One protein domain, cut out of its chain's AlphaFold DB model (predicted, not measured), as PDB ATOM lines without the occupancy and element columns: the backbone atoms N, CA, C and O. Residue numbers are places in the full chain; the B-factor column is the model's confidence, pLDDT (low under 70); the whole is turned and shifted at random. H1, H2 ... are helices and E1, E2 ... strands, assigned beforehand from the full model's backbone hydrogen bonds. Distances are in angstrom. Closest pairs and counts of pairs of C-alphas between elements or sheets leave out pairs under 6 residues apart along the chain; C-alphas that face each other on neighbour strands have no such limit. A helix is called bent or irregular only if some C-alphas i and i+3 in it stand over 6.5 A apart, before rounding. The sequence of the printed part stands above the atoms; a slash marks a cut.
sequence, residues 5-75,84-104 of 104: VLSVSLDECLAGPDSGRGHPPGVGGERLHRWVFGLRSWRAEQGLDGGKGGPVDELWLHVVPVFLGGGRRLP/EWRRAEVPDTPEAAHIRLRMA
ATOM      1  N   VAL A   5      49.760 -30.062 -13.000       65.06
ATOM      2  CA  VAL A   5      48.796 -30.599 -12.046       65.06
ATOM      3  C   VAL A   5      47.799 -31.443 -12.807       65.06
ATOM      4  O   VAL A   5      47.230 -30.994 -13.801       65.06
ATOM      5  N   LEU A   6      47.617 -32.672 -12.340       76.69
ATOM      6  CA  LEU A   6      46.686 -33.627 -12.910       76.69
ATOM      7  C   LEU A   6      45.629 -33.969 -11.867       76.69
ATOM      8  O   LEU A   6      45.943 -34.261 -10.714       76.69
ATOM      9  N   SER A   7      44.363 -33.933 -12.266       80.19
ATOM     10  CA  SER A   7      43.244 -34.342 -11.420       80.19
ATOM     11  C   SER A   7      42.441 -35.404 -12.122       80.19
ATOM     12  O   SER A   7      42.088 -35.228 -13.283       80.19
ATOM     13  N   VAL A   8      42.174 -36.486 -11.406       88.50
ATOM     14  CA  VAL A   8      41.436 -37.637 -11.910       88.50
ATOM     15  C   VAL A   8      40.327 -38.010 -10.933       88.50
ATOM     16  O   VAL A   8      40.478 -37.898  -9.712       88.50
ATOM     17  N   SER A   9      39.199 -38.450 -11.480       88.50
ATOM     18  CA  SER A   9      38.179 -39.193 -10.741       88.50
ATOM     19  C   SER A   9      38.664 -40.613 -10.414       88.50
ATOM     20  O   SER A   9      39.693 -41.069 -10.918       88.50
ATOM     21  N   LEU A  10      37.899 -41.346  -9.601       88.38
ATOM     22  CA  LEU A  10      38.162 -42.761  -9.304       88.38
ATOM     23  C   LEU A  10      38.017 -43.669 -10.536       88.38
ATOM     24  O   LEU A  10      38.609 -44.739 -10.572       88.38
ATOM     25  N   ASP A  11      37.248 -43.243 -11.539       88.56
ATOM     26  CA  ASP A  11      37.129 -43.866 -12.862       88.56
ATOM     27  C   ASP A  11      37.972 -43.160 -13.936       88.56
ATOM     28  O   ASP A  11      37.597 -43.167 -15.110       88.56
ATOM     29  N   GLU A  12      39.099 -42.557 -13.544       83.50
ATOM     30  CA  GLU A  12      40.181 -42.102 -14.439       83.50
ATOM     31  C   GLU A  12      39.799 -40.971 -15.411       83.50
ATOM     32  O   GLU A  12      40.448 -40.749 -16.439       83.50
ATOM     33  N   CYS A  13      38.742 -40.225 -15.098       88.94
ATOM     34  CA  CYS A  13      38.293 -39.095 -15.896       88.94
ATOM     35  C   CYS A  13      38.997 -37.807 -15.444       88.94
ATOM     36  O   CYS A  13      39.019 -37.472 -14.261       88.94
ATOM     37  N   LEU A  14      39.547 -37.077 -16.413       87.38
ATOM     38  CA  LEU A  14      40.206 -35.772 -16.286       87.38
ATOM     39  C   LEU A  14      39.236 -34.592 -16.382       87.38
ATOM     40  O   LEU A  14      39.544 -33.493 -15.930       87.38
ATOM     41  N   ALA A  15      38.091 -34.820 -17.016       89.62
ATOM     42  CA  ALA A  15      37.012 -33.862 -17.200       89.62
ATOM     43  C   ALA A  15      35.696 -34.634 -17.345       89.62
ATOM     44  O   ALA A  15      35.709 -35.807 -17.733       89.62
ATOM     45  N   GLY A  16      34.576 -33.979 -17.058       87.69
ATOM     46  CA  GLY A  16      33.249 -34.559 -17.238       87.69
ATOM     47  C   GLY A  16      32.847 -34.715 -18.713       87.69
ATOM     48  O   GLY A  16      33.583 -34.296 -19.615       87.69
ATOM     49  N   PRO A  17      31.672 -35.311 -18.987       89.69
ATOM     50  CA  PRO A  17      31.084 -35.361 -20.326       89.69
ATOM     51  C   PRO A  17      30.941 -33.969 -20.960       89.69
ATOM     52  O   PRO A  17      30.826 -32.967 -20.255       89.69
ATOM     53  N   ASP A  18      30.953 -33.902 -22.293       88.19
ATOM     54  CA  ASP A  18      30.830 -32.656 -23.071       88.19
ATOM     55  C   ASP A  18      31.885 -31.584 -22.737       88.19
ATOM     56  O   ASP A  18      31.657 -30.380 -22.891       88.19
ATOM     57  N   SER A  19      33.060 -32.024 -22.276       88.12
ATOM     58  CA  SER A  19      34.234 -31.164 -22.136       88.12
ATOM     59  C   SER A  19      34.727 -30.682 -23.508       88.12
ATOM     60  O   SER A  19      34.792 -31.441 -24.478       88.12
ATOM     61  N   GLY A  20      35.107 -29.406 -23.591       83.25
ATOM     62  CA  GLY A  20      35.676 -28.802 -24.795       83.25
ATOM     63  C   GLY A  20      36.082 -27.347 -24.581       83.25
ATOM     64  O   GLY A  20      35.887 -26.789 -23.509       83.25
ATOM     65  N   ARG A  21      36.620 -26.676 -25.607       83.25
ATOM     66  CA  ARG A  21      37.133 -25.293 -25.480       83.25
ATOM     67  C   ARG A  21      36.109 -24.293 -24.912       83.25
ATOM     68  O   ARG A  21      36.502 -23.375 -24.203       83.25
ATOM     69  N   GLY A  22      34.823 -24.464 -25.227       85.94
ATOM     70  CA  GLY A  22      33.725 -23.629 -24.713       85.94
ATOM     71  C   GLY A  22      33.129 -24.098 -23.381       85.94
ATOM     72  O   GLY A  22      32.383 -23.351 -22.758       85.94
ATOM     73  N   HIS A  23      33.466 -25.310 -22.935       84.19
ATOM     74  CA  HIS A  23      33.037 -25.893 -21.665       84.19
ATOM     75  C   HIS A  23      34.170 -26.764 -21.091       84.19
ATOM     76  O   HIS A  23      34.062 -27.989 -21.072       84.19
ATOM     77  N   PRO A  24      35.307 -26.165 -20.679       81.50
ATOM     78  CA  PRO A  24      36.518 -26.927 -20.373       81.50
ATOM     79  C   PRO A  24      36.353 -28.028 -19.315       81.50
ATOM     80  O   PRO A  24      36.831 -29.134 -19.565       81.50
ATOM     81  N   PRO A  25      35.657 -27.810 -18.180       84.25
ATOM     82  CA  PRO A  25      35.510 -28.869 -17.185       84.25
ATOM     83  C   PRO A  25      34.562 -29.996 -17.628       84.25
ATOM     84  O   PRO A  25      34.687 -31.110 -17.126       84.25
ATOM     85  N   GLY A  26      33.641 -29.759 -18.566       88.50
ATOM     86  CA  GLY A  26      32.542 -30.689 -18.837       88.50
ATOM     87  C   GLY A  26      31.535 -30.771 -17.680       88.50
ATOM     88  O   GLY A  26      31.731 -30.196 -16.607       88.50
ATOM     89  N   VAL A  27      30.437 -31.496 -17.888       89.94
ATOM     90  CA  VAL A  27      29.360 -31.645 -16.896       89.94
ATOM     91  C   VAL A  27      29.879 -32.385 -15.661       89.94
ATOM     92  O   VAL A  27      30.346 -33.517 -15.764       89.94
ATOM     93  N   GLY A  28      29.801 -31.764 -14.483       84.19
ATOM     94  CA  GLY A  28      30.260 -32.367 -13.227       84.19
ATOM     95  C   GLY A  28      31.780 -32.327 -13.024       84.19
ATOM     96  O   GLY A  28      32.273 -32.744 -11.967       84.19
ATOM     97  N   GLY A  29      32.541 -31.832 -14.007       82.44
ATOM     98  CA  GLY A  29      33.999 -31.750 -13.936       82.44
ATOM     99  C   GLY A  29      34.508 -30.644 -13.017       82.44
ATOM    100  O   GLY A  29      35.643 -30.704 -12.558       82.44
ATOM    101  N   GLU A  30      33.677 -29.676 -12.626       83.06
ATOM    102  CA  GLU A  30      34.028 -28.677 -11.608       83.06
ATOM    103  C   GLU A  30      34.424 -29.319 -10.269       83.06
ATOM    104  O   GLU A  30      35.250 -28.786  -9.524       83.06
ATOM    105  N   ARG A  31      33.894 -30.514  -9.988       82.50
ATOM    106  CA  ARG A  31      34.252 -31.299  -8.807       82.50
ATOM    107  C   ARG A  31      35.681 -31.836  -8.871       82.50
ATOM    108  O   ARG A  31      36.299 -31.987  -7.822       82.50
ATOM    109  N   LEU A  32      36.218 -32.058 -10.074       79.12
ATOM    110  CA  LEU A  32      37.624 -32.413 -10.278       79.12
ATOM    111  C   LEU A  32      38.565 -31.241 -10.064       79.12
ATOM    112  O   LEU A  32      39.716 -31.470  -9.728       79.12
ATOM    113  N   HIS A  33      38.097 -30.008 -10.267       74.81
ATOM    114  CA  HIS A  33      38.958 -28.826 -10.297       74.81
ATOM    115  C   HIS A  33      38.787 -27.907  -9.089       74.81
ATOM    116  O   HIS A  33      39.533 -26.947  -8.967       74.81
ATOM    117  N   ARG A  34      37.867 -28.186  -8.156       73.25
ATOM    118  CA  ARG A  34      37.621 -27.335  -6.974       73.25
ATOM    119  C   ARG A  34      38.888 -27.007  -6.170       73.25
ATOM    120  O   ARG A  34      39.013 -25.906  -5.645       73.25
ATOM    121  N   TRP A  35      39.837 -27.934  -6.076       69.56
ATOM    122  CA  TRP A  35      41.106 -27.717  -5.371       69.56
ATOM    123  C   TRP A  35      41.970 -26.616  -6.018       69.56
ATOM    124  O   TRP A  35      42.797 -26.019  -5.326       69.56
ATOM    125  N   VAL A  36      41.763 -26.299  -7.310       67.94
ATOM    126  CA  VAL A  36      42.513 -25.266  -8.048       67.94
ATOM    127  C   VAL A  36      42.385 -23.901  -7.375       67.94
ATOM    128  O   VAL A  36      43.321 -23.107  -7.400       67.94
ATOM    129  N   PHE A  37      41.274 -23.666  -6.667       69.25
ATOM    130  CA  PHE A  37      41.020 -22.444  -5.906       69.25
ATOM    131  C   PHE A  37      42.028 -22.208  -4.768       69.25
ATOM    132  O   PHE A  37      42.187 -21.080  -4.294       69.25
ATOM    133  N   GLY A  38      42.724 -23.262  -4.329       63.75
ATOM    134  CA  GLY A  38      43.793 -23.209  -3.332       63.75
ATOM    135  C   GLY A  38      45.204 -23.045  -3.913       63.75
ATOM    136  O   GLY A  38      46.156 -22.877  -3.145       63.75
ATOM    137  N   LEU A  39      45.388 -23.097  -5.237       68.81
ATOM    138  CA  LEU A  39      46.707 -22.932  -5.851       68.81
ATOM    139  C   LEU A  39      47.188 -21.484  -5.802       68.81
ATOM    140  O   LEU A  39      46.426 -20.557  -6.066       68.81
ATOM    141  N   ARG A  40      48.492 -21.300  -5.555       72.12
ATOM    142  CA  ARG A  40      49.133 -19.973  -5.544       72.12
ATOM    143  C   ARG A  40      49.007 -19.274  -6.895       72.12
ATOM    144  O   ARG A  40      48.709 -18.091  -6.941       72.12
ATOM    145  N   SER A  41      49.209 -20.015  -7.983       61.09
ATOM    146  CA  SER A  41      49.141 -19.488  -9.350       61.09
ATOM    147  C   SER A  41      47.733 -19.035  -9.730       61.09
ATOM    148  O   SER A  41      47.559 -17.902 -10.162       61.09
ATOM    149  N   TRP A  42      46.727 -19.883  -9.505       71.38
ATOM    150  CA  TRP A  42      45.335 -19.551  -9.813       71.38
ATOM    151  C   TRP A  42      44.846 -18.366  -8.975       71.38
ATOM    152  O   TRP A  42      44.242 -17.441  -9.502       71.38
ATOM    153  N   ARG A  43      45.168 -18.343  -7.675       73.31
ATOM    154  CA  ARG A  43      44.829 -17.220  -6.790       73.31
ATOM    155  C   ARG A  43      45.496 -15.920  -7.237       73.31
ATOM    156  O   ARG A  43      44.801 -14.914  -7.338       73.31
ATOM    157  N   ALA A  44      46.782 -15.956  -7.588       73.69
ATOM    158  CA  ALA A  44      47.503 -14.788  -8.089       73.69
ATOM    159  C   ALA A  44      46.886 -14.226  -9.384       73.69
ATOM    160  O   ALA A  44      46.737 -13.013  -9.506       73.69
ATOM    161  N   GLU A  45      46.454 -15.084 -10.316       70.44
ATOM    162  CA  GLU A  45      45.723 -14.665 -11.527       70.44
ATOM    163  C   GLU A  45      44.387 -13.970 -11.211       70.44
ATOM    164  O   GLU A  45      43.948 -13.112 -11.972       70.44
ATOM    165  N   GLN A  46      43.755 -14.303 -10.080       80.62
ATOM    166  CA  GLN A  46      42.528 -13.659  -9.594       80.62
ATOM    167  C   GLN A  46      42.789 -12.448  -8.675       80.62
ATOM    168  O   GLN A  46      41.850 -11.916  -8.084       80.62
ATOM    169  N   GLY A  47      44.047 -12.019  -8.507       83.19
ATOM    170  CA  GLY A  47      44.416 -10.937  -7.585       83.19
ATOM    171  C   GLY A  47      44.297 -11.308  -6.100       83.19
ATOM    172  O   GLY A  47      44.148 -10.428  -5.256       83.19
ATOM    173  N   LEU A  48      44.325 -12.604  -5.774       78.44
ATOM    174  CA  LEU A  48      44.270 -13.134  -4.414       78.44
ATOM    175  C   LEU A  48      45.664 -13.578  -3.943       78.44
ATOM    176  O   LEU A  48      46.370 -14.294  -4.652       78.44
ATOM    177  N   ASP A  49      46.015 -13.246  -2.701       78.38
ATOM    178  CA  ASP A  49      47.261 -13.699  -2.072       78.38
ATOM    179  C   ASP A  49      47.175 -15.152  -1.548       78.38
ATOM    180  O   ASP A  49      46.092 -15.702  -1.294       78.38
ATOM    181  N   GLY A  50      48.339 -15.780  -1.336       74.62
ATOM    182  CA  GLY A  50      48.479 -17.124  -0.747       74.62
ATOM    183  C   GLY A  50      48.258 -18.294  -1.722       74.62
ATOM    184  O   GLY A  50      48.091 -18.095  -2.918       74.62
ATOM    185  N   GLY A  51      48.291 -19.538  -1.219       65.44
ATOM    186  CA  GLY A  51      48.098 -20.787  -1.994       65.44
ATOM    187  C   GLY A  51      49.327 -21.721  -2.040       65.44
ATOM    188  O   GLY A  51      50.326 -21.435  -1.381       65.44
ATOM    189  N   LYS A  52      49.277 -22.836  -2.795       64.12
ATOM    190  CA  LYS A  52      50.346 -23.876  -2.910       64.12
ATOM    191  C   LYS A  52      50.972 -23.959  -4.331       64.12
ATOM    192  O   LYS A  52      50.274 -23.646  -5.290       64.12
ATOM    193  N   GLY A  53      52.257 -24.348  -4.486       62.94
ATOM    194  CA  GLY A  53      52.927 -24.598  -5.799       62.94
ATOM    195  C   GLY A  53      54.483 -24.541  -5.827       62.94
ATOM    196  O   GLY A  53      55.053 -23.871  -4.960       62.94
ATOM    197  N   GLY A  54      55.127 -25.204  -6.818       47.41
ATOM    198  CA  GLY A  54      56.591 -25.329  -7.088       47.41
ATOM    199  C   GLY A  54      56.922 -25.824  -8.537       47.41
ATOM    200  O   GLY A  54      55.973 -26.162  -9.241       47.41
ATOM    201  N   PRO A  55      58.192 -25.786  -9.023       44.06
ATOM    202  CA  PRO A  55      58.603 -25.966 -10.442       44.06
ATOM    203  C   PRO A  55      58.746 -27.430 -10.973       44.06
ATOM    204  O   PRO A  55      58.557 -28.394 -10.246       44.06
ATOM    205  N   VAL A  56      59.096 -27.562 -12.263       54.16
ATOM    206  CA  VAL A  56      58.810 -28.627 -13.278       54.16
ATOM    207  C   VAL A  56      59.448 -30.017 -13.156       54.16
ATOM    208  O   VAL A  56      59.313 -30.812 -14.079       54.16
ATOM    209  N   ASP A  57      60.064 -30.381 -12.044       58.19
ATOM    210  CA  ASP A  57      60.366 -31.798 -11.755       58.19
ATOM    211  C   ASP A  57      59.310 -32.406 -10.821       58.19
ATOM    212  O   ASP A  57      59.447 -33.532 -10.339       58.19
ATOM    213  N   GLU A  58      58.249 -31.636 -10.558       70.44
ATOM    214  CA  GLU A  58      57.175 -31.946  -9.632       70.44
ATOM    215  C   GLU A  58      55.818 -32.036 -10.346       70.44
ATOM    216  O   GLU A  58      55.408 -31.148 -11.098       70.44
ATOM    217  N   LEU A  59      55.085 -33.106 -10.044       76.31
ATOM    218  CA  LEU A  59      53.705 -33.325 -10.461       76.31
ATOM    219  C   LEU A  59      52.829 -33.378  -9.213       76.31
ATOM    220  O   LEU A  59      53.072 -34.170  -8.306       76.31
ATOM    221  N   TRP A  60      51.772 -32.575  -9.176       80.38
ATOM    222  CA  TRP A  60      50.694 -32.800  -8.218       80.38
ATOM    223  C   TRP A  60      49.634 -33.692  -8.862       80.38
ATOM    224  O   TRP A  60      49.009 -33.306  -9.849       80.38
ATOM    225  N   LEU A  61      49.448 -34.887  -8.306       85.19
ATOM    226  CA  LEU A  61      48.348 -35.783  -8.633       85.19
ATOM    227  C   LEU A  61      47.244 -35.614  -7.592       85.19
ATOM    228  O   LEU A  61      47.482 -35.695  -6.384       85.19
ATOM    229  N   HIS A  62      46.026 -35.396  -8.066       86.94
ATOM    230  CA  HIS A  62      44.839 -35.307  -7.232       86.94
ATOM    231  C   HIS A  62      43.860 -36.406  -7.617       86.94
ATOM    232  O   HIS A  62      43.374 -36.431  -8.746       86.94
ATOM    233  N   VAL A  63      43.565 -37.294  -6.669       89.38
ATOM    234  CA  VAL A  63      42.514 -38.303  -6.823       89.38
ATOM    235  C   VAL A  63      41.302 -37.830  -6.040       89.38
ATOM    236  O   VAL A  63      41.320 -37.779  -4.808       89.38
ATOM    237  N   VAL A  64      40.257 -37.438  -6.765       90.31
ATOM    238  CA  VAL A  64      39.010 -36.954  -6.170       90.31
ATOM    239  C   VAL A  64      38.101 -38.160  -5.920       90.31
ATOM    240  O   VAL A  64      37.914 -38.955  -6.845       90.31
ATOM    241  N   PRO A  65      37.517 -38.327  -4.716       89.31
ATOM    242  CA  PRO A  65      36.756 -39.521  -4.341       89.31
ATOM    243  C   PRO A  65      35.359 -39.520  -4.978       89.31
ATOM    244  O   PRO A  65      34.333 -39.352  -4.321       89.31
ATOM    245  N   VAL A  66      35.312 -39.652  -6.299       90.19
ATOM    246  CA  VAL A  66      34.085 -39.660  -7.088       90.19
ATOM    247  C   VAL A  66      34.232 -40.442  -8.377       90.19
ATOM    248  O   VAL A  66      35.281 -40.399  -9.002       90.19
ATOM    249  N   PHE A  67      33.144 -41.088  -8.782       89.56
ATOM    250  CA  PHE A  67      32.910 -41.599 -10.125       89.56
ATOM    251  C   PHE A  67      32.152 -40.560 -10.953       89.56
ATOM    252  O   PHE A  67      31.105 -40.078 -10.514       89.56
ATOM    253  N   LEU A  68      32.668 -40.206 -12.128       88.25
ATOM    254  CA  LEU A  68      31.954 -39.319 -13.054       88.25
ATOM    255  C   LEU A  68      31.031 -40.090 -14.005       88.25
ATOM    256  O   LEU A  68      30.108 -39.501 -14.560       88.25
ATOM    257  N   GLY A  69      31.242 -41.397 -14.178       86.81
ATOM    258  CA  GLY A  69      30.418 -42.249 -15.039       86.81
ATOM    259  C   GLY A  69      30.670 -42.040 -16.537       86.81
ATOM    260  O   GLY A  69      30.003 -42.661 -17.363       86.81
ATOM    261  N   GLY A  70      31.630 -41.186 -16.897       85.12
ATOM    262  CA  GLY A  70      31.991 -40.829 -18.265       85.12
ATOM    263  C   GLY A  70      32.771 -39.514 -18.319       85.12
ATOM    264  O   GLY A  70      32.793 -38.756 -17.351       85.12
ATOM    265  N   GLY A  71      33.413 -39.233 -19.455       85.94
ATOM    266  CA  GLY A  71      34.202 -38.015 -19.645       85.94
ATOM    267  C   GLY A  71      35.527 -38.252 -20.360       85.94
ATOM    268  O   GLY A  71      35.759 -39.311 -20.952       85.94
ATOM    269  N   ARG A  72      36.408 -37.248 -20.333       86.88
ATOM    270  CA  ARG A  72      37.728 -37.364 -20.965       86.88
ATOM    271  C   ARG A  72      38.640 -38.207 -20.080       86.88
ATOM    272  O   ARG A  72      38.975 -37.779 -18.986       86.88
ATOM    273  N   ARG A  73      39.076 -39.366 -20.568       83.38
ATOM    274  CA  ARG A  73      40.038 -40.232 -19.867       83.38
ATOM    275  C   ARG A  73      41.480 -39.754 -20.040       83.38
ATOM    276  O   ARG A  73      41.784 -39.000 -20.974       83.38
ATOM    277  N   LEU A  74      42.355 -40.221 -19.148       74.12
ATOM    278  CA  LEU A  74      43.799 -40.226 -19.385       74.12
ATOM    279  C   LEU A  74      44.104 -40.869 -20.755       74.12
ATOM    280  O   LEU A  74      43.470 -41.868 -21.094       74.12
ATOM    281  N   PRO A  75      45.009 -40.293 -21.569       68.44
ATOM    282  CA  PRO A  75      45.433 -40.928 -22.811       68.44
ATOM    283  C   PRO A  75      46.116 -42.267 -22.534       68.44
ATOM    284  O   PRO A  75      46.922 -42.368 -21.605       68.44
ATOM    285  N   GLU A  84      60.367 -43.416 -13.363       71.88
ATOM    286  CA  GLU A  84      60.037 -43.608 -11.959       71.88
ATOM    287  C   GLU A  84      59.735 -42.266 -11.282       71.88
ATOM    288  O   GLU A  84      60.481 -41.293 -11.394       71.88
ATOM    289  N   TRP A  85      58.645 -42.234 -10.517       77.62
ATOM    290  CA  TRP A  85      58.258 -41.089  -9.702       77.62
ATOM    291  C   TRP A  85      58.281 -41.479  -8.232       77.62
ATOM    292  O   TRP A  85      57.776 -42.529  -7.834       77.62
ATOM    293  N   ARG A  86      58.826 -40.606  -7.389       82.44
ATOM    294  CA  ARG A  86      58.802 -40.767  -5.937       82.44
ATOM    295  C   ARG A  86      57.765 -39.847  -5.319       82.44
ATOM    296  O   ARG A  86      57.687 -38.659  -5.631       82.44
ATOM    297  N   ARG A  87      57.020 -40.385  -4.355       88.00
ATOM    298  CA  ARG A  87      56.109 -39.614  -3.507       88.00
ATOM    299  C   ARG A  87      56.907 -38.687  -2.595       88.00
ATOM    300  O   ARG A  87      57.631 -39.153  -1.719       88.00
ATOM    301  N   ALA A  88      56.773 -37.385  -2.808       84.12
ATOM    302  CA  ALA A  88      57.428 -36.354  -2.017       84.12
ATOM    303  C   ALA A  88      56.559 -35.887  -0.840       84.12
ATOM    304  O   ALA A  88      57.095 -35.563   0.216       84.12
ATOM    305  N   GLU A  89      55.233 -35.860  -1.005       79.62
ATOM    306  CA  GLU A  89      54.301 -35.360   0.011       79.62
ATOM    307  C   GLU A  89      52.887 -35.909  -0.199       79.62
ATOM    308  O   GLU A  89      52.475 -36.130  -1.339       79.62
ATOM    309  N   VAL A  90      52.143 -36.094   0.897       80.69
ATOM    310  CA  VAL A  90      50.710 -36.422   0.882       80.69
ATOM    311  C   VAL A  90      49.993 -35.596   1.947       80.69
ATOM    312  O   VAL A  90      49.950 -36.006   3.107       80.69
ATOM    313  N   PRO A  91      49.477 -34.409   1.602       79.62
ATOM    314  CA  PRO A  91      48.607 -33.661   2.496       79.62
ATOM    315  C   PRO A  91      47.322 -34.443   2.795       79.62
ATOM    316  O   PRO A  91      46.693 -34.964   1.875       79.62
ATOM    317  N   ASP A  92      46.925 -34.487   4.066       75.81
ATOM    318  CA  ASP A  92      45.660 -35.086   4.496       75.81
ATOM    319  C   ASP A  92      44.527 -34.058   4.377       75.81
ATOM    320  O   ASP A  92      44.553 -33.013   5.033       75.81
ATOM    321  N   THR A  93      43.568 -34.322   3.491       79.19
ATOM    322  CA  THR A  93      42.376 -33.489   3.296       79.19
ATOM    323  C   THR A  93      41.188 -34.354   2.870       79.19
ATOM    324  O   THR A  93      41.386 -35.299   2.100       79.19
ATOM    325  N   PRO A  94      39.953 -34.024   3.278       77.50
ATOM    326  CA  PRO A  94      38.770 -34.795   2.900       77.50
ATOM    327  C   PRO A  94      38.344 -34.621   1.431       77.50
ATOM    328  O   PRO A  94      37.594 -35.447   0.914       77.50
ATOM    329  N   GLU A  95      38.778 -33.562   0.742       83.00
ATOM    330  CA  GLU A  95      38.302 -33.231  -0.607       83.00
ATOM    331  C   GLU A  95      38.948 -34.072  -1.714       83.00
ATOM    332  O   GLU A  95      38.316 -34.320  -2.744       83.00
ATOM    333  N   ALA A  96      40.201 -34.485  -1.527       85.19
ATOM    334  CA  ALA A  96      40.952 -35.308  -2.467       85.19
ATOM    335  C   ALA A  96      42.188 -35.917  -1.795       85.19
ATOM    336  O   ALA A  96      42.756 -35.348  -0.863       85.19
ATOM    337  N   ALA A  97      42.679 -37.031  -2.338       87.12
ATOM    338  CA  ALA A  97      44.048 -37.445  -2.072       87.12
ATOM    339  C   ALA A  97      44.988 -36.556  -2.893       87.12
ATOM    340  O   ALA A  97      45.011 -36.633  -4.125       87.12
ATOM    341  N   HIS A  98      45.755 -35.700  -2.221       86.31
ATOM    342  CA  HIS A  98      46.776 -34.877  -2.860       86.31
ATOM    343  C   HIS A  98      48.127 -35.573  -2.754       86.31
ATOM    344  O   HIS A  98      48.593 -35.871  -1.662       86.31
ATOM    345  N   ILE A  99      48.775 -35.819  -3.885       87.00
ATOM    346  CA  ILE A  99      50.060 -36.505  -3.934       87.00
ATOM    347  C   ILE A  99      51.020 -35.611  -4.699       87.00
ATOM    348  O   ILE A  99      50.830 -35.369  -5.890       87.00
ATOM    349  N   ARG A 100      52.064 -35.126  -4.025       85.44
ATOM    350  CA  ARG A 100      53.194 -34.510  -4.717       85.44
ATOM    351  C   ARG A 100      54.154 -35.608  -5.131       85.44
ATOM    352  O   ARG A 100      54.667 -36.350  -4.291       85.44
ATOM    353  N   LEU A 101      54.388 -35.697  -6.425       83.31
ATOM    354  CA  LEU A 101      55.337 -36.583  -7.067       83.31
ATOM    355  C   LEU A 101      56.528 -35.759  -7.541       83.31
ATOM    356  O   LEU A 101      56.373 -34.606  -7.934       83.31
ATOM    357  N   ARG A 102      57.704 -36.372  -7.510       80.75
ATOM    358  CA  ARG A 102      58.923 -35.867  -8.142       80.75
ATOM    359  C   ARG A 102      59.586 -36.991  -8.922       80.75
ATOM    360  O   ARG A 102      59.460 -38.142  -8.494       80.75
ATOM    361  N   MET A 103      60.268 -36.691 -10.019       72.25
ATOM    362  CA  MET A 103      61.043 -37.718 -10.729       72.25
ATOM    363  C   MET A 103      62.108 -38.332  -9.795       72.25
ATOM    364  O   MET A 103      62.584 -37.671  -8.862       72.25
ATOM    365  N   ALA A 104      62.386 -39.625  -9.972       67.94
ATOM    366  CA  ALA A 104      63.307 -40.415  -9.150       67.94
ATOM    367  C   ALA A 104      64.788 -40.158  -9.469       67.94
ATOM    368  O   ALA A 104      65.117 -39.926 -10.646       67.94
TER     369      ALA A 104
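Overview. This is residues 5 to 75 and 84 to 104 of the 104 residues of an uncharacterized protein of Streptomyces lincolnensis (UniProt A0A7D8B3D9). Look for a strongly twisted sheet of four strands, E1, E3, E5 and E4, with one short helix, H1, over one face at the edge strand E1, which it covers; a second helix, H2, lies farther out, off the sheet. Long loops make much of the rest: residues 46 to 57 run from H2 back to E3, and residues 16 to 29 and 64 to 75 lie around the short strand E2. The 92 printed residues hold two named helices and five named strands, in the chain order E1, E2, H1, H2, E3, E4, E5; the sheet, in the order E1, E3, E5, E4, is mixed, and the class is mixed, helices and strands, with 40 residues in named elements, under half. The whole is compact, with a radius of gyration of the C-alphas of 13.7 A, and rounded, spanning 36 by 32 by 25 A.

Along the chain. Begin in the sheet at C-alpha 5, at (48.796, -30.599, -12.046), where E1, residues 5 to 8, starts. E3, residues 58 to 63, runs 16.2 A; E5, residues 97 to 103, runs 19.1 A and ends at (61.043, -37.718, -10.729). E4 is residues 85 to 89, 12.0 A, and E2 is residues 13 to 15. Find C-alpha 30 at (34.028, -28.677, -11.608); from there H1, residues 30 to 38, runs 13.9 A. H2 is residues 40 to 45, 8.7 A.

Arrangement. E1 and E3 are parallel, with N 6 and O 60 at 2.9 A. E3 and E5 are antiparallel, with N 61 and O 99 at 2.8 A. E4 and E5 form an antiparallel hairpin, with N 88 and O 100 at 2.8 A. H1 is on the sheet at a height over the sheet of 9.6 A, over E1, and only just runs along the strands, at 30.0 degrees to E1 on the local plane; their closest C-alphas are those of Ser 7 and Leu 32, 6.1 A apart. H1 is irregular: C-alphas 32 and 35 are 7.6 A apart. In H1, 1 of 5 O i to N i+4 pairs and 4 of 6 O i to N i+3 pairs are within hydrogen-bond range; in H2 every O i to N i+4 pair is. H2 is not on the sheet; it is close to H1 but not clearly touching, about perpendicular at 85 degrees, the closest C-alphas being those of Phe 37 and Arg 43, 6.5 A apart. E2 pairs with no named strand, but residues 13 to 15 pair antiparallel with residues 72 to 73.

Size, cuts and confidence. The farthest C-alphas, those of Gly 22 and Ala 104, are 37.4 A apart. Residues 76 to 83 are not printed; C-alphas 75 and 84 stand 18.4 A apart across the cut. The links E2 to H1 and H2 to E3 are long. Mean pLDDT of the printed part is 79.1; look for values under 70 at residues 35 to 39 and 51 to 57, among others.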